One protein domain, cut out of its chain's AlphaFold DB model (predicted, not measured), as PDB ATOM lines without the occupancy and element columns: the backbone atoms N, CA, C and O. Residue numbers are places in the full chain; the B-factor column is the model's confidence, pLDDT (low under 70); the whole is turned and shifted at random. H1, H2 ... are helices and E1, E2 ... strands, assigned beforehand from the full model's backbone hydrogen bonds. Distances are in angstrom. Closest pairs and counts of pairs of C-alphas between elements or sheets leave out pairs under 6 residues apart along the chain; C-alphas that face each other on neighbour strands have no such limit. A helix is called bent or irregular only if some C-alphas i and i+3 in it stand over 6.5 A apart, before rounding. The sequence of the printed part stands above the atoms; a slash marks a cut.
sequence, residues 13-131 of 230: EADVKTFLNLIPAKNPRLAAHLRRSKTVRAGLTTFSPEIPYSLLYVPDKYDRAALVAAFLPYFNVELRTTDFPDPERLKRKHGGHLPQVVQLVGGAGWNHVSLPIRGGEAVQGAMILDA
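What this domain is: This is residues 13 to 131 of the 230 residues of the protein "ABC transporter substrate-binding protein" of Deltaproteobacteria bacterium (UniProt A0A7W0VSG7). A small sheet of three parallel strands has the long helix H4 over one face, with H6 side by side with H4. H2 and H3 make a steep corner at the far end of the long axis from E3, H1 meets residues 68 to 72 of H4 about perpendicular to it, and H5 sits off to one side between two loops. The printed part has 119 residues with six named helices and three named strands, in the order H1 H2 H3 E1 H4 H5 E2 H6 E3; the sheet's order is E1 E2 E3. The class is mixed, helices and strands, and the whole is compact, with a radius of gyration of the C-alphas of 14.9 A, though elongated, spanning 48 by 31 by 23 A.

How they stand to each other: Start at E2, residues 101 to 106, the inner strand. E1, residues 55 to 58, is its parallel neighbour at 32 degrees; look for N 56 and O 103, 2.9 A apart and within hydrogen-bond range. E3, residues 127 to 130, is its other parallel neighbour at 20 degrees, with N 106 and O 127 at 2.8 A. H4, residues 62 to 74, is on the sheet at a height of 10.4 A, over E1 and E2, in two layers, helix on one face of a sheet; it runs along the strands, at 8 degrees to E2 on the local plane. H6, residues 114 to 123, touches H4 at a shallow tilt of 18 degrees, the same way; the closest C-alphas, of Ala 66 and Gly 119, are 4.2 A apart. With H5, residues 87 to 93, you can trace two strand-helix-strand units, parallel neighbour strands with helices between: E1, H4 H5, E2 and E2, H6, E3, each with a right-handed crossover. H1, residues 13 to 19, touches residues 68 to 72 of H4 alone, about perpendicular at 77 degrees, closest at C-alphas 13 and 71, 7.0 A. H2, residues 28 to 36, touches H3, residues 40 to 46, closest at C-alphas 34 and 43, 5.0 A; they run opposite ways at a steep tilt of 69 degrees, only just short of perpendicular. H5 touches no helix. In H1, H3 and H5 every O i to N i+4 pair is within hydrogen-bond range; H2 has 4 of 5, H4 6 of 9 and H6 3 of 6.

Where its parts are: Find C-alpha 101 at (54.565, -18.713, 8.227); E2 runs 16.6 A from there to C-alpha 106. H4 begins at C-alpha 62, (44.331, -28.505, 23.971), and runs 18.8 A. H2 measures 12.8 A and H6 11.2 A; H6 is irregular, with C-alphas 118 and 121 9.3 A apart. E3 ends at C-alpha 130, (55.622, -27.243, 30.085).

The domain as a whole: The two C-alphas farthest apart, of Arg 36 and Ala 131, are 49.3 A apart. The printed part has no cut. The link from H4 to H5, residues 75 to 86, is long; its residues 78 to 79 pair in parallel with residues 101 to 102 of E2. The mean pLDDT of the printed part is 93.9, and no printed residue is under 70.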
ATOM      1  N   GLU A  13      34.870 -18.689  15.268       92.38
ATOM      2  CA  GLU A  13      35.078 -18.123  13.933       92.38
ATOM      3  C   GLU A  13      35.087 -16.586  13.960       92.38
ATOM      4  O   GLU A  13      35.937 -15.949  13.333       92.38
ATOM      5  N   ALA A  14      34.154 -15.974  14.695       92.12
ATOM      6  CA  ALA A  14      34.049 -14.519  14.803       92.12
ATOM      7  C   ALA A  14      35.272 -13.890  15.490       92.12
ATOM      8  O   ALA A  14      35.768 -12.846  15.049       92.12
ATOM      9  N   ASP A  15      35.789 -14.549  16.525       93.00
ATOM     10  CA  ASP A  15      36.951 -14.084  17.276       93.00
ATOM     11  C   ASP A  15      38.227 -14.209  16.440       93.00
ATOM     12  O   ASP A  15      38.992 -13.249  16.329       93.00
ATOM     13  N   VAL A  16      38.410 -15.341  15.749       93.56
ATOM     14  CA  VAL A  16      39.544 -15.541  14.834       93.56
ATOM     15  C   VAL A  16      39.490 -14.541  13.679       93.56
ATOM     16  O   VAL A  16      40.505 -13.923  13.355       93.56
ATOM     17  N   LYS A  17      38.313 -14.288  13.091       94.00
ATOM     18  CA  LYS A  17      38.158 -13.236  12.073       94.00
ATOM     19  C   LYS A  17      38.539 -11.866  12.611       94.00
ATOM     20  O   LYS A  17      39.209 -11.109  11.916       94.00
ATOM     21  N   THR A  18      38.119 -11.536  13.827       94.06
ATOM     22  CA  THR A  18      38.453 -10.252  14.451       94.06
ATOM     23  C   THR A  18      39.957 -10.130  14.668       94.06
ATOM     24  O   THR A  18      40.547  -9.121  14.279       94.06
ATOM     25  N   PHE A  19      40.586 -11.179  15.200       94.06
ATOM     26  CA  PHE A  19      42.026 -11.247  15.432       94.06
ATOM     27  C   PHE A  19      42.842 -11.092  14.140       94.06
ATOM     28  O   PHE A  19      43.797 -10.320  14.100       94.06
ATOM     29  N   LEU A  20      42.417 -11.752  13.060       94.38
ATOM     30  CA  LEU A  20      43.057 -11.687  11.742       94.38
ATOM     31  C   LEU A  20      42.662 -10.439  10.926       94.38
ATOM     32  O   LEU A  20      42.986 -10.340   9.741       94.38
ATOM     33  N   ASN A  21      41.938  -9.488  11.528       94.31
ATOM     34  CA  ASN A  21      41.406  -8.292  10.869       94.31
ATOM     35  C   ASN A  21      40.583  -8.609   9.599       94.31
ATOM     36  O   ASN A  21      40.627  -7.897   8.591       94.31
ATOM     37  N   LEU A  22      39.797  -9.685   9.640       94.81
ATOM     38  CA  LEU A  22      38.912 -10.143   8.567       94.81
ATOM     39  C   LEU A  22      37.503  -9.542   8.678       94.81
ATOM     40  O   LEU A  22      36.497 -10.195   8.401       94.81
ATOM     41  N   ILE A  23      37.429  -8.270   9.077       94.25
ATOM     42  CA  ILE A  23      36.186  -7.502   9.175       94.25
ATOM     43  C   ILE A  23      36.146  -6.531   7.986       94.25
ATOM     44  O   ILE A  23      36.895  -5.554   7.995       94.25
ATOM     45  N   PRO A  24      35.281  -6.729   6.970       94.19
ATOM     46  CA  PRO A  24      35.301  -5.918   5.745       94.19
ATOM     47  C   PRO A  24      35.174  -4.410   5.992       94.19
ATOM     48  O   PRO A  24      35.838  -3.622   5.330       94.19
ATOM     49  N   ALA A  25      34.385  -4.007   6.994       94.00
ATOM     50  CA  ALA A  25      34.229  -2.604   7.380       94.00
ATOM     51  C   ALA A  25      35.528  -1.955   7.901       94.00
ATOM     52  O   ALA A  25      35.671  -0.739   7.836       94.00
ATOM     53  N   LYS A  26      36.470  -2.758   8.412       93.56
ATOM     54  CA  LYS A  26      37.762  -2.315   8.961       93.56
ATOM     55  C   LYS A  26      38.950  -2.683   8.062       93.56
ATOM     56  O   LYS A  26      40.072  -2.268   8.332       93.56
ATOM     57  N   ASN A  27      38.713  -3.435   6.986       96.00
ATOM     58  CA  ASN A  27      39.741  -3.932   6.080       96.00
ATOM     59  C   ASN A  27      39.349  -3.668   4.611       96.00
ATOM     60  O   ASN A  27      38.692  -4.502   3.976       96.00
ATOM     61  N   PRO A  28      39.776  -2.525   4.036       96.25
ATOM     62  CA  PRO A  28      39.460  -2.157   2.656       96.25
ATOM     63  C   PRO A  28      39.953  -3.170   1.614       96.25
ATOM     64  O   PRO A  28      39.300  -3.355   0.584       96.25
ATOM     65  N   ARG A  29      41.076  -3.859   1.875       95.62
ATOM     66  CA  ARG A  29      41.609  -4.905   0.983       95.62
ATOM     67  C   ARG A  29      40.687  -6.109   0.938       95.62
ATOM     68  O   ARG A  29      40.363  -6.578  -0.152       95.62
ATOM     69  N   LEU A  30      40.226  -6.561   2.103       96.56
ATOM     70  CA  LEU A  30      39.233  -7.622   2.182       96.56
ATOM     71  C   LEU A  30      37.930  -7.184   1.506       96.56
ATOM     72  O   LEU A  30      37.416  -7.911   0.666       96.56
ATOM     73  N   ALA A  31      37.425  -5.978   1.783       96.88
ATOM     74  CA  ALA A  31      36.209  -5.472   1.143       96.88
ATOM     75  C   ALA A  31      36.323  -5.415  -0.395       96.88
ATOM     76  O   ALA A  31      35.382  -5.760  -1.113       96.88
ATOM     77  N   ALA A  32      37.476  -5.008  -0.933       96.56
ATOM     78  CA  ALA A  32      37.748  -5.050  -2.370       96.56
ATOM     79  C   ALA A  32      37.823  -6.487  -2.916       96.56
ATOM     80  O   ALA A  32      37.301  -6.753  -3.998       96.56
ATOM     81  N   HIS A  33      38.428  -7.414  -2.170       95.69
ATOM     82  CA  HIS A  33      38.513  -8.829  -2.538       95.69
ATOM     83  C   HIS A  33      37.143  -9.514  -2.565       95.69
ATOM     84  O   HIS A  33      36.799 -10.176  -3.545       95.69
ATOM     85  N   LEU A  34      36.321  -9.290  -1.536       96.56
ATOM     86  CA  LEU A  34      34.977  -9.860  -1.431       96.56
ATOM     87  C   LEU A  34      34.058  -9.389  -2.565       96.56
ATOM     88  O   LEU A  34      33.314 -10.201  -3.100       96.56
ATOM     89  N   ARG A  35      34.162  -8.123  -3.002       96.50
ATOM     90  CA  ARG A  35      33.396  -7.599  -4.153       96.50
ATOM     91  C   ARG A  35      33.681  -8.327  -5.469       96.50
ATOM     92  O   ARG A  35      32.830  -8.334  -6.350       96.50
ATOM     93  N   ARG A  36      34.874  -8.911  -5.613       95.12
ATOM     94  CA  ARG A  36      35.289  -9.679  -6.802       95.12
ATOM     95  C   ARG A  36      35.067 -11.183  -6.648       95.12
ATOM     96  O   ARG A  36      35.262 -11.933  -7.600       95.12
ATOM     97  N   SER A  37      34.702 -11.629  -5.451       95.31
ATOM     98  CA  SER A  37      34.533 -13.041  -5.131       95.31
ATOM     99  C   SER A  37      33.124 -13.509  -5.479       95.31
ATOM    100  O   SER A  37      32.156 -12.779  -5.297       95.31
ATOM    101  N   LYS A  38      32.991 -14.762  -5.935       94.25
ATOM    102  CA  LYS A  38      31.684 -15.357  -6.277       94.25
ATOM    103  C   LYS A  38      30.732 -15.423  -5.078       94.25
ATOM    104  O   LYS A  38      29.527 -15.277  -5.235       94.25
ATOM    105  N   THR A  39      31.276 -15.674  -3.889       95.50
ATOM    106  CA  THR A  39      30.546 -15.706  -2.618       95.50
ATOM    107  C   THR A  39      31.427 -15.142  -1.506       95.50
ATOM    108  O   THR A  39      32.655 -15.149  -1.617       95.50
ATOM    109  N   VAL A  40      30.812 -14.701  -0.402       92.12
ATOM    110  CA  VAL A  40      31.549 -14.224   0.784       92.12
ATOM    111  C   VAL A  40      32.458 -15.318   1.342       92.12
ATOM    112  O   VAL A  40      33.621 -15.054   1.630       92.12
ATOM    113  N   ARG A  41      31.957 -16.560   1.434       91.50
ATOM    114  CA  ARG A  41      32.735 -17.708   1.919       91.50
ATOM    115  C   ARG A  41      33.980 -17.947   1.068       91.50
ATOM    116  O   ARG A  41      35.070 -18.003   1.616       91.50
ATOM    117  N   ALA A  42      33.827 -18.012  -0.258       92.56
ATOM    118  CA  ALA A  42      34.961 -18.194  -1.164       92.56
ATOM    119  C   ALA A  42      35.962 -17.033  -1.069       92.56
ATOM    120  O   ALA A  42      37.167 -17.246  -1.146       92.56
ATOM    121  N   GLY A  43      35.474 -15.806  -0.879       93.81
ATOM    122  CA  GLY A  43      36.337 -14.647  -0.693       93.81
ATOM    123  C   GLY A  43      37.149 -14.707   0.603       93.81
ATOM    124  O   GLY A  43      38.343 -14.434   0.570       93.81
ATOM    125  N   LEU A  44      36.547 -15.124   1.721       92.44
ATOM    126  CA  LEU A  44      37.249 -15.276   3.002       92.44
ATOM    127  C   LEU A  44      38.326 -16.369   2.961       92.44
ATOM    128  O   LEU A  44      39.406 -16.159   3.497       92.44
ATOM    129  N   THR A  45      38.065 -17.491   2.287       90.94
ATOM    130  CA  THR A  45      39.017 -18.615   2.199       90.94
ATOM    131  C   THR A  45      40.070 -18.447   1.103       90.94
ATOM    132  O   THR A  45      40.945 -19.291   0.957       90.94
ATOM    133  N   THR A  46      39.997 -17.397   0.280       92.88
ATOM    134  CA  THR A  46      40.996 -17.095  -0.771       92.88
ATOM    135  C   THR A  46      41.713 -15.771  -0.543       92.88
ATOM    136  O   THR A  46      42.689 -15.466  -1.225       92.88
ATOM    137  N   PHE A  47      41.240 -14.963   0.404       95.06
ATOM    138  CA  PHE A  47      41.935 -13.762   0.825       95.06
ATOM    139  C   PHE A  47      43.229 -14.150   1.541       95.06
ATOM    140  O   PHE A  47      43.227 -15.062   2.359       95.06
ATOM    141  N   SER A  48      44.324 -13.457   1.235       94.06
ATOM    142  CA  SER A  48      45.594 -13.611   1.942       94.06
ATOM    143  C   SER A  48      45.720 -12.494   2.982       94.06
ATOM    144  O   SER A  48      45.970 -11.350   2.579       94.06
ATOM    145  N   PRO A  49      45.534 -12.774   4.284       93.94
ATOM    146  CA  PRO A  49      45.709 -11.770   5.327       93.94
ATOM    147  C   PRO A  49      47.173 -11.339   5.461       93.94
ATOM    148  O   PRO A  49      48.098 -12.082   5.135       93.94
ATOM    149  N   GLU A  50      47.383 -10.119   5.954       92.19
ATOM    150  CA  GLU A  50      48.700  -9.673   6.407       92.19
ATOM    151  C   GLU A  50      48.919 -10.127   7.840       92.19
ATOM    152  O   GLU A  50      48.154  -9.766   8.733       92.19
ATOM    153  N   ILE A  51      49.973 -10.908   8.048       94.88
ATOM    154  CA  ILE A  51      50.305 -11.484   9.344       94.88
ATOM    155  C   ILE A  51      51.609 -10.845   9.838       94.88
ATOM    156  O   ILE A  51      52.677 -11.179   9.328       94.88
ATOM    157  N   PRO A  52      51.554  -9.908  10.807       93.62
ATOM    158  CA  PRO A  52      52.720  -9.144  11.254       93.62
ATOM    159  C   PRO A  52      53.516  -9.854  12.366       93.62
ATOM    160  O   PRO A  52      54.212  -9.199  13.141       93.62
ATOM    161  N   TYR A  53      53.368 -11.171  12.512       95.12
ATOM    162  CA  TYR A  53      53.997 -11.959  13.572       95.12
ATOM    163  C   TYR A  53      54.423 -13.334  13.059       95.12
ATOM    164  O   TYR A  53      53.735 -13.954  12.256       95.12
ATOM    165  N   SER A  54      55.548 -13.834  13.562       95.56
ATOM    166  CA  SER A  54      56.061 -15.171  13.251       95.56
ATOM    167  C   SER A  54      55.614 -16.241  14.247       95.56
ATOM    168  O   SER A  54      55.817 -17.421  13.990       95.56
ATOM    169  N   LEU A  55      55.019 -15.843  15.374       96.50
ATOM    170  CA  LEU A  55      54.629 -16.724  16.470       96.50
ATOM    171  C   LEU A  55      53.239 -16.343  16.980       96.50
ATOM    172  O   LEU A  55      52.950 -15.160  17.176       96.50
ATOM    173  N   LEU A  56      52.401 -17.350  17.219       96.94
ATOM    174  CA  LEU A  56      51.088 -17.211  17.839       96.94
ATOM    175  C   LEU A  56      51.009 -18.106  19.077       96.94
ATOM    176  O   LEU A  56      50.964 -19.330  18.971       96.94
ATOM    177  N   TYR A  57      50.979 -17.468  20.247       96.62
ATOM    178  CA  TYR A  57      50.777 -18.140  21.524       96.62
ATOM    179  C   TYR A  57      49.288 -18.189  21.879       96.62
ATOM    180  O   TYR A  57      48.631 -17.145  21.888       96.62
ATOM    181  N   VAL A  58      48.762 -19.375  22.198       95.06
ATOM    182  CA  VAL A  58      47.358 -19.566  22.602       95.06
ATOM    183  C   VAL A  58      47.309 -20.142  24.026       95.06
ATOM    184  O   VAL A  58      47.511 -21.347  24.218       95.06
ATOM    185  N   PRO A  59      47.045 -19.307  25.047       92.06
ATOM    186  CA  PRO A  59      47.055 -19.712  26.453       92.06
ATOM    187  C   PRO A  59      45.758 -20.427  26.869       92.06
ATOM    188  O   PRO A  59      45.018 -19.934  27.717       92.06
ATOM    189  N   ASP A  60      45.472 -21.586  26.280       92.94
ATOM    190  CA  ASP A  60      44.251 -22.356  26.563       92.94
ATOM    191  C   ASP A  60      44.528 -23.860  26.695       92.94
ATOM    192  O   ASP A  60      45.673 -24.315  26.693       92.94
ATOM    193  N   LYS A  61      43.461 -24.639  26.835       93.19
ATOM    194  CA  LYS A  61      43.468 -26.093  26.794       93.19
ATOM    195  C   LYS A  61      43.565 -26.606  25.361       93.19
ATOM    196  O   LYS A  61      43.145 -25.954  24.405       93.19
ATOM    197  N   TYR A  62      44.091 -27.820  25.239       94.50
ATOM    198  CA  TYR A  62      44.331 -28.505  23.971       94.50
ATOM    199  C   TYR A  62      43.121 -28.547  23.019       94.50
ATOM    200  O   TYR A  62      43.286 -28.483  21.804       94.50
ATOM    201  N   ASP A  63      41.903 -28.673  23.542       93.50
ATOM    202  CA  ASP A  63      40.680 -28.780  22.749       93.50
ATOM    203  C   ASP A  63      40.306 -27.442  22.104       93.50
ATOM    204  O   ASP A  63      39.991 -27.394  20.914       93.50
ATOM    205  N   ARG A  64      40.413 -26.343  22.854       92.94
ATOM    206  CA  ARG A  64      40.247 -24.978  22.338       92.94
ATOM    207  C   ARG A  64      41.364 -24.585  21.388       92.94
ATOM    208  O   ARG A  64      41.093 -24.041  20.320       92.94
ATOM    209  N   ALA A  65      42.597 -24.917  21.743       94.75
ATOM    210  CA  ALA A  65      43.759 -24.717  20.895       94.75
ATOM    211  C   ALA A  65      43.598 -25.378  19.521       94.75
ATOM    212  O   ALA A  65      43.826 -24.728  18.503       94.75
ATOM    213  N   ALA A  66      43.138 -26.632  19.488       95.56
ATOM    214  CA  ALA A  66      42.862 -27.352  18.249       95.56
ATOM    215  C   ALA A  66      41.807 -26.640  17.382       95.56
ATOM    216  O   ALA A  66      41.984 -26.531  16.169       95.56
ATOM    217  N   LEU A  67      40.741 -26.104  17.992       94.19
ATOM    218  CA  LEU A  67      39.725 -25.326  17.272       94.19
ATOM    219  C   LEU A  67      40.304 -24.040  16.674       94.19
ATOM    220  O   LEU A  67      40.078 -23.761  15.498       94.19
ATOM    221  N   VAL A  68      41.070 -23.273  17.458       94.62
ATOM    222  CA  VAL A  68      41.744 -22.058  16.968       94.62
ATOM    223  C   VAL A  68      42.672 -22.407  15.808       94.62
ATOM    224  O   VAL A  68      42.577 -21.784  14.751       94.62
ATOM    225  N   ALA A  69      43.521 -23.423  15.981       95.62
ATOM    226  CA  ALA A  69      44.480 -23.860  14.975       95.62
ATOM    227  C   ALA A  69      43.796 -24.236  13.654       95.62
ATOM    228  O   ALA A  69      44.278 -23.837  12.600       95.62
ATOM    229  N   ALA A  70      42.641 -24.909  13.695       94.75
ATOM    230  CA  ALA A  70      41.898 -25.307  12.498       94.75
ATOM    231  C   ALA A  70      41.360 -24.118  11.672       94.75
ATOM    232  O   ALA A  70      41.284 -24.203  10.442       94.75
ATOM    233  N   PHE A  71      41.019 -22.991  12.309       94.88
ATOM    234  CA  PHE A  71      40.556 -21.796  11.591       94.88
ATOM    235  C   PHE A  71      41.678 -21.056  10.855       94.88
ATOM    236  O   PHE A  71      41.414 -20.378   9.861       94.88
ATOM    237  N   LEU A  72      42.924 -21.166  11.315       96.00
ATOM    238  CA  LEU A  72      44.057 -20.441  10.738       96.00
ATOM    239  C   LEU A  72      44.286 -20.791   9.252       96.00
ATOM    240  O   LEU A  72      44.178 -19.883   8.422       96.00
ATOM    241  N   PRO A  73      44.490 -22.063   8.855       94.81
ATOM    242  CA  PRO A  73      44.659 -22.414   7.448       94.81
ATOM    243  C   PRO A  73      43.373 -22.204   6.641       94.81
ATOM    244  O   PRO A  73      43.452 -21.868   5.458       94.81
ATOM    245  N   TYR A  74      42.192 -22.317   7.266       94.44
ATOM    246  CA  TYR A  74      40.915 -21.978   6.626       94.44
ATOM    247  C   TYR A  74      40.862 -20.508   6.171       94.44
ATOM    248  O   TYR A  74      40.315 -20.208   5.109       94.44
ATOM    249  N   PHE A  75      41.485 -19.600   6.928       95.62
ATOM    250  CA  PHE A  75      41.633 -18.182   6.589       95.62
ATOM    251  C   PHE A  75      42.978 -17.833   5.925       95.62
ATOM    252  O   PHE A  75      43.383 -16.671   5.941       95.62
ATOM    253  N   ASN A  76      43.660 -18.813   5.318       95.00
ATOM    254  CA  ASN A  76      44.967 -18.658   4.660       95.00
ATOM    255  C   ASN A  76      46.064 -18.061   5.552       95.00
ATOM    256  O   ASN A  76      46.910 -17.295   5.085       95.00
ATOM    257  N   VAL A  77      46.062 -18.405   6.833       95.88
ATOM    258  CA  VAL A  77      47.246 -18.254   7.676       95.88
ATOM    259  C   VAL A  77      48.080 -19.518   7.521       95.88
ATOM    260  O   VAL A  77      47.609 -20.618   7.806       95.88
ATOM    261  N   GLU A  78      49.315 -19.359   7.058       95.62
ATOM    262  CA  GLU A  78      50.239 -20.477   6.895       95.62
ATOM    263  C   GLU A  78      50.896 -20.807   8.229       95.62
ATOM    264  O   GLU A  78      51.423 -19.924   8.908       95.62
ATOM    265  N   LEU A  79      50.866 -22.081   8.604       95.62
ATOM    266  CA  LEU A  79      51.423 -22.562   9.862       95.62
ATOM    267  C   LEU A  79      52.761 -23.243   9.623       95.62
ATOM    268  O   LEU A  79      52.985 -23.876   8.589       95.62
ATOM    269  N   ARG A  80      53.661 -23.094  10.591       93.75
ATOM    270  CA  ARG A  80      54.902 -23.854  10.622       93.75
ATOM    271  C   ARG A  80      54.575 -25.272  11.061       93.75
ATOM    272  O   ARG A  80      54.116 -25.470  12.178       93.75
ATOM    273  N   THR A  81      54.836 -26.218  10.173       90.12
ATOM    274  CA  THR A  81      54.745 -27.658  10.414       90.12
ATOM    275  C   THR A  81      56.139 -28.269  10.549       90.12
ATOM    276  O   THR A  81      57.130 -27.590  10.264       90.12
ATOM    277  N   THR A  82      56.223 -29.537  10.968       84.06
ATOM    278  CA  THR A  82      57.491 -30.288  11.073       84.06
ATOM    279  C   THR A  82      58.277 -30.243   9.758       84.06
ATOM    280  O   THR A  82      59.463 -29.921   9.752       84.06
ATOM    281  N   ASP A  83      57.590 -30.433   8.628       84.88
ATOM    282  CA  ASP A  83      58.143 -30.155   7.303       84.88
ATOM    283  C   ASP A  83      57.821 -28.720   6.889       84.88
ATOM    284  O   ASP A  83      56.655 -28.318   6.865       84.88
ATOM    285  N   PHE A  84      58.838 -27.933   6.533       80.25
ATOM    286  CA  PHE A  84      58.601 -26.560   6.095       80.25
ATOM    287  C   PHE A  84      57.821 -26.544   4.764       80.25
ATOM    288  O   PHE A  84      58.219 -27.236   3.821       80.25
ATOM    289  N   PRO A  85      56.741 -25.748   4.634       82.69
ATOM    290  CA  PRO A  85      55.962 -25.718   3.401       82.69
ATOM    291  C   PRO A  85      56.787 -25.251   2.191       82.69
ATOM    292  O   PRO A  85      57.554 -24.295   2.288       82.69
ATOM    293  N   ASP A  86      56.573 -25.874   1.027       90.56
ATOM    294  CA  ASP A  86      57.228 -25.488  -0.232       90.56
ATOM    295  C   ASP A  86      56.996 -23.991  -0.561       90.56
ATOM    296  O   ASP A  86      55.849 -23.590  -0.818       90.56
ATOM    297  N   PRO A  87      58.059 -23.159  -0.613       92.25
ATOM    298  CA  PRO A  87      57.950 -21.729  -0.895       92.25
ATOM    299  C   PRO A  87      57.281 -21.398  -2.235       92.25
ATOM    300  O   PRO A  87      56.551 -20.409  -2.325       92.25
ATOM    301  N   GLU A  88      57.484 -22.207  -3.278       94.06
ATOM    302  CA  GLU A  88      56.893 -21.953  -4.600       94.06
ATOM    303  C   GLU A  88      55.404 -22.316  -4.629       94.06
ATOM    304  O   GLU A  88      54.591 -21.650  -5.283       94.06
ATOM    305  N   ARG A  89      54.997 -23.333  -3.860       92.38
ATOM    306  CA  ARG A  89      53.578 -23.607  -3.595       92.38
ATOM    307  C   ARG A  89      52.924 -22.449  -2.844       92.38
ATOM    308  O   ARG A  89      51.838 -22.022  -3.240       92.38
ATOM    309  N   LEU A  90      53.587 -21.919  -1.814       93.50
ATOM    310  CA  LEU A  90      53.080 -20.785  -1.042       93.50
ATOM    311  C   LEU A  90      52.929 -19.530  -1.907       93.50
ATOM    312  O   LEU A  90      51.846 -18.951  -1.953       93.50
ATOM    313  N   LYS A  91      53.950 -19.152  -2.685       94.38
ATOM    314  CA  LYS A  91      53.845 -18.004  -3.602       94.38
ATOM    315  C   LYS A  91      52.666 -18.145  -4.557       94.38
ATOM    316  O   LYS A  91      51.900 -17.199  -4.718       94.38
ATOM    317  N   ARG A  92      52.465 -19.324  -5.161       93.31
ATOM    318  CA  ARG A  92      51.309 -19.565  -6.046       93.31
ATOM    319  C   ARG A  92      49.974 -19.392  -5.321       93.31
ATOM    320  O   ARG A  92      49.081 -18.749  -5.869       93.31
ATOM    321  N   LYS A  93      49.844 -19.916  -4.097       92.38
ATOM    322  CA  LYS A  93      48.631 -19.778  -3.268       92.38
ATOM    323  C   LYS A  93      48.350 -18.314  -2.891       92.38
ATOM    324  O   LYS A  93      47.195 -17.901  -2.900       92.38
ATOM    325  N   HIS A  94      49.391 -17.524  -2.635       93.38
ATOM    326  CA  HIS A  94      49.296 -16.144  -2.139       93.38
ATOM    327  C   HIS A  94      49.583 -15.079  -3.215       93.38
ATOM    328  O   HIS A  94      50.097 -13.996  -2.930       93.38
ATOM    329  N   GLY A  95      49.246 -15.364  -4.478       89.88
ATOM    330  CA  GLY A  95      49.285 -14.367  -5.554       89.88
ATOM    331  C   GLY A  95      50.688 -13.831  -5.865       89.88
ATOM    332  O   GLY A  95      50.852 -12.638  -6.105       89.88
ATOM    333  N   GLY A  96      51.701 -14.693  -5.810       92.19
ATOM    334  CA  GLY A  96      53.105 -14.397  -6.115       92.19
ATOM    335  C   GLY A  96      53.954 -13.963  -4.917       92.19
ATOM    336  O   GLY A  96      55.167 -13.831  -5.057       92.19
ATOM    337  N   HIS A  97      53.351 -13.771  -3.745       90.31
ATOM    338  CA  HIS A  97      54.034 -13.274  -2.552       90.31
ATOM    339  C   HIS A  97      54.287 -14.429  -1.590       90.31
ATOM    340  O   HIS A  97      53.433 -15.296  -1.430       90.31
ATOM    341  N   LEU A  98      55.450 -14.449  -0.943       92.56
ATOM    342  CA  LEU A  98      55.712 -15.424   0.110       92.56
ATOM    343  C   LEU A  98      55.041 -14.929   1.406       92.56
ATOM    344  O   LEU A  98      55.417 -13.857   1.886       92.56
ATOM    345  N   PRO A  99      54.038 -15.641   1.954       94.25
ATOM    346  CA  PRO A  99      53.379 -15.240   3.190       94.25
ATOM    347  C   PRO A  99      54.288 -15.474   4.402       94.25
ATOM    348  O   PRO A  99      55.225 -16.275   4.362       94.25
ATOM    349  N   GLN A 100      53.965 -14.814   5.512       94.56
ATOM    350  CA  GLN A 100      54.530 -15.151   6.814       94.56
ATOM    351  C   GLN A 100      53.983 -16.509   7.268       94.56
ATOM    352  O   GLN A 100      52.771 -16.701   7.342       94.56
ATOM    353  N   VAL A 101      54.890 -17.424   7.607       95.62
ATOM    354  CA  VAL A 101      54.565 -18.713   8.227       95.62
ATOM    355  C   VAL A 101      54.611 -18.551   9.748       95.62
ATOM    356  O   VAL A 101      55.573 -17.987  10.278       95.62
ATOM    357  N   VAL A 102      53.577 -19.007  10.450       96.62
ATOM    358  CA  VAL A 102      53.376 -18.776  11.888       96.62
ATOM    359  C   VAL A 102      53.694 -20.034  12.691       96.62
ATOM    360  O   VAL A 102      53.084 -21.079  12.484       96.62
ATOM    361  N   GLN A 103      54.607 -19.924  13.654       97.19
ATOM    362  CA  GLN A 103      54.828 -20.934  14.686       97.19
ATOM    363  C   GLN A 103      53.688 -20.891  15.706       97.19
ATOM    364  O   GLN A 103      53.466 -19.864  16.352       97.19
ATOM    365  N   LEU A 104      52.991 -22.012  15.879       97.75
ATOM    366  CA  LEU A 104      52.036 -22.174  16.971       97.75
ATOM    367  C   LEU A 104      52.758 -22.545  18.257       97.75
ATOM    368  O   LEU A 104      53.633 -23.415  18.253       97.75
ATOM    369  N   VAL A 105      52.378 -21.879  19.345       97.69
ATOM    370  CA  VAL A 105      52.932 -22.127  20.675       97.69
ATOM    371  C   VAL A 105      51.813 -22.213  21.711       97.69
ATOM    372  O   VAL A 105      50.889 -21.398  21.720       97.69
ATOM    373  N   GLY A 106      51.922 -23.180  22.610       96.38
ATOM    374  CA  GLY A 106      51.022 -23.382  23.737       96.38
ATOM    375  C   GLY A 106      51.759 -23.508  25.062       96.38
ATOM    376  O   GLY A 106      52.966 -23.731  25.106       96.38
ATOM    377  N   GLY A 107      51.021 -23.345  26.157       93.94
ATOM    378  CA  GLY A 107      51.511 -23.660  27.501       93.94
ATOM    379  C   GLY A 107      51.091 -25.065  27.934       93.94
ATOM    380  O   GLY A 107      50.490 -25.807  27.162       93.94
ATOM    381  N   ALA A 108      51.291 -25.392  29.211       91.75
ATOM    382  CA  ALA A 108      50.954 -26.695  29.800       91.75
ATOM    383  C   ALA A 108      49.517 -27.200  29.528       91.75
ATOM    384  O   ALA A 108      49.267 -28.400  29.517       91.75
ATOM    385  N   GLY A 109      48.549 -26.312  29.265       92.62
ATOM    386  CA  GLY A 109      47.182 -26.703  28.884       92.62
ATOM    387  C   GLY A 109      47.084 -27.480  27.561       92.62
ATOM    388  O   GLY A 109      46.095 -28.182  27.334       92.62
ATOM    389  N   TRP A 110      48.104 -27.376  26.706       94.88
ATOM    390  CA  TRP A 110      48.225 -28.110  25.448       94.88
ATOM    391  C   TRP A 110      48.793 -29.520  25.629       94.88
ATOM    392  O   TRP A 110      48.583 -30.356  24.752       94.88
ATOM    393  N   ASN A 111      49.488 -29.792  26.740       92.56
ATOM    394  CA  ASN A 111      50.125 -31.079  27.011       92.56
ATOM    395  C   ASN A 111      49.071 -32.155  27.317       92.56
ATOM    396  O   ASN A 111      48.722 -32.442  28.464       92.56
ATOM    397  N   HIS A 112      48.488 -32.695  26.252       91.69
ATOM    398  CA  HIS A 112      47.447 -33.700  26.312       91.69
ATOM    399  C   HIS A 112      47.457 -34.548  25.042       91.69
ATOM    400  O   HIS A 112      47.481 -34.022  23.928       91.69
ATOM    401  N   VAL A 113      47.332 -35.866  25.204       90.31
ATOM    402  CA  VAL A 113      47.418 -36.851  24.107       90.31
ATOM    403  C   VAL A 113      46.404 -36.612  22.983       90.31
ATOM    404  O   VAL A 113      46.615 -37.004  21.844       90.31
ATOM    405  N   SER A 114      45.281 -35.956  23.283       94.06
ATOM    406  CA  SER A 114      44.251 -35.653  22.283       94.06
ATOM    407  C   SER A 114      44.516 -34.397  21.450       94.06
ATOM    408  O   SER A 114      43.729 -34.145  20.540       94.06
ATOM    409  N   LEU A 115      45.549 -33.599  21.745       96.12
ATOM    410  CA  LEU A 115      45.891 -32.425  20.934       96.12
ATOM    411  C   LEU A 115      46.166 -32.801  19.468       96.12
ATOM    412  O   LEU A 115      45.439 -32.290  18.614       96.12
ATOM    413  N   PRO A 116      47.125 -33.698  19.150       95.75
ATOM    414  CA  PRO A 116      47.383 -34.091  17.763       95.75
ATOM    415  C   PRO A 116      46.154 -34.719  17.099       95.75
ATOM    416  O   PRO A 116      45.823 -34.379  15.968       95.75
ATOM    417  N   ILE A 117      45.403 -35.546  17.835       95.31
ATOM    418  CA  ILE A 117      44.204 -36.232  17.323       95.31
ATOM    419  C   ILE A 117      43.111 -35.231  16.918       95.31
ATOM    420  O   ILE A 117      42.443 -35.402  15.902       95.31
ATOM    421  N   ARG A 118      42.890 -34.188  17.729       94.56
ATOM    422  CA  ARG A 118      41.836 -33.190  17.483       94.56
ATOM    423  C   ARG A 118      42.275 -32.090  16.526       94.56
ATOM    424  O   ARG A 118      41.450 -31.611  15.755       94.56
ATOM    425  N   GLY A 119      43.529 -31.655  16.619       94.50
ATOM    426  CA  GLY A 119      44.074 -30.578  15.796       94.50
ATOM    427  C   GLY A 119      44.539 -31.040  14.414       94.50
ATOM    428  O   GLY A 119      44.618 -30.220  13.498       94.50
ATOM    429  N   GLY A 120      44.826 -32.335  14.246       94.56
ATOM    430  CA  GLY A 120      45.276 -32.925  12.989       94.56
ATOM    431  C   GLY A 120      46.501 -32.213  12.416       94.56
ATOM    432  O   GLY A 120      47.437 -31.866  13.136       94.56
ATOM    433  N   GLU A 121      46.472 -31.953  11.109       93.88
ATOM    434  CA  GLU A 121      47.544 -31.251  10.394       93.88
ATOM    435  C   GLU A 121      47.780 -29.820  10.902       93.88
ATOM    436  O   GLU A 121      48.901 -29.324  10.841       93.88
ATOM    437  N   ALA A 122      46.751 -29.154  11.437       95.31
ATOM    438  CA  ALA A 122      46.833 -27.746  11.823       95.31
ATOM    439  C   ALA A 122      47.680 -27.499  13.081       95.31
ATOM    440  O   ALA A 122      48.046 -26.361  13.350       95.31
ATOM    441  N   VAL A 123      47.984 -28.537  13.862       97.06
ATOM    442  CA  VAL A 123      48.819 -28.426  15.070       97.06
ATOM    443  C   VAL A 123      50.188 -29.077  14.909       97.06
ATOM    444  O   VAL A 123      50.982 -29.013  15.839       97.06
ATOM    445  N   GLN A 124      50.485 -29.691  13.763       96.44
ATOM    446  CA  GLN A 124      51.793 -30.308  13.522       96.44
ATOM    447  C   GLN A 124      52.905 -29.263  13.604       96.44
ATOM    448  O   GLN A 124      52.733 -28.143  13.125       96.44
ATOM    449  N   GLY A 125      54.036 -29.619  14.212       96.00
ATOM    450  CA  GLY A 125      55.148 -28.698  14.463       96.00
ATOM    451  C   GLY A 125      54.862 -27.624  15.517       96.00
ATOM    452  O   GLY A 125      55.702 -26.749  15.742       96.00
ATOM    453  N   ALA A 126      53.693 -27.637  16.169       97.25
ATOM    454  CA  ALA A 126      53.418 -26.710  17.255       97.25
ATOM    455  C   ALA A 126      54.257 -27.041  18.495       97.25
ATOM    456  O   ALA A 126      54.472 -28.211  18.813       97.25
ATOM    457  N   MET A 127      54.689 -26.000  19.207       97.00
ATOM    458  CA  MET A 127      55.556 -26.119  20.379       97.00
ATOM    459  C   MET A 127      54.767 -25.913  21.670       97.00
ATOM    460  O   MET A 127      53.953 -24.995  21.773       97.00
ATOM    461  N   ILE A 128      55.026 -26.731  22.682       96.00
ATOM    462  CA  ILE A 128      54.373 -26.655  23.989       96.00
ATOM    463  C   ILE A 128      55.439 -26.410  25.044       96.00
ATOM    464  O   ILE A 128      56.364 -27.205  25.177       96.00
ATOM    465  N   LEU A 129      55.291 -25.331  25.811       93.75
ATOM    466  CA  LEU A 129      56.121 -25.087  26.985       93.75
ATOM    467  C   LEU A 129      55.444 -25.671  28.219       93.75
ATOM    468  O   LEU A 129      54.345 -25.247  28.597       93.75
ATOM    469  N   ASP A 130      56.117 -26.616  28.868       92.75
ATOM    470  CA  ASP A 130      55.622 -27.243  30.085       92.75
ATOM    471  C   ASP A 130      56.747 -27.482  31.099       92.75
ATOM    472  O   ASP A 130      57.866 -27.868  30.766       92.75
ATOM    473  N   ALA A 131      56.442 -27.282  32.378       90.50
ATOM    474  CA  ALA A 131      57.344 -27.666  33.457       90.50
ATOM    475  C   ALA A 131      57.414 -29.193  33.618       90.50
ATOM    476  O   ALA A 131      58.397 -29.701  34.142       90.50
TER     477      ALA A 131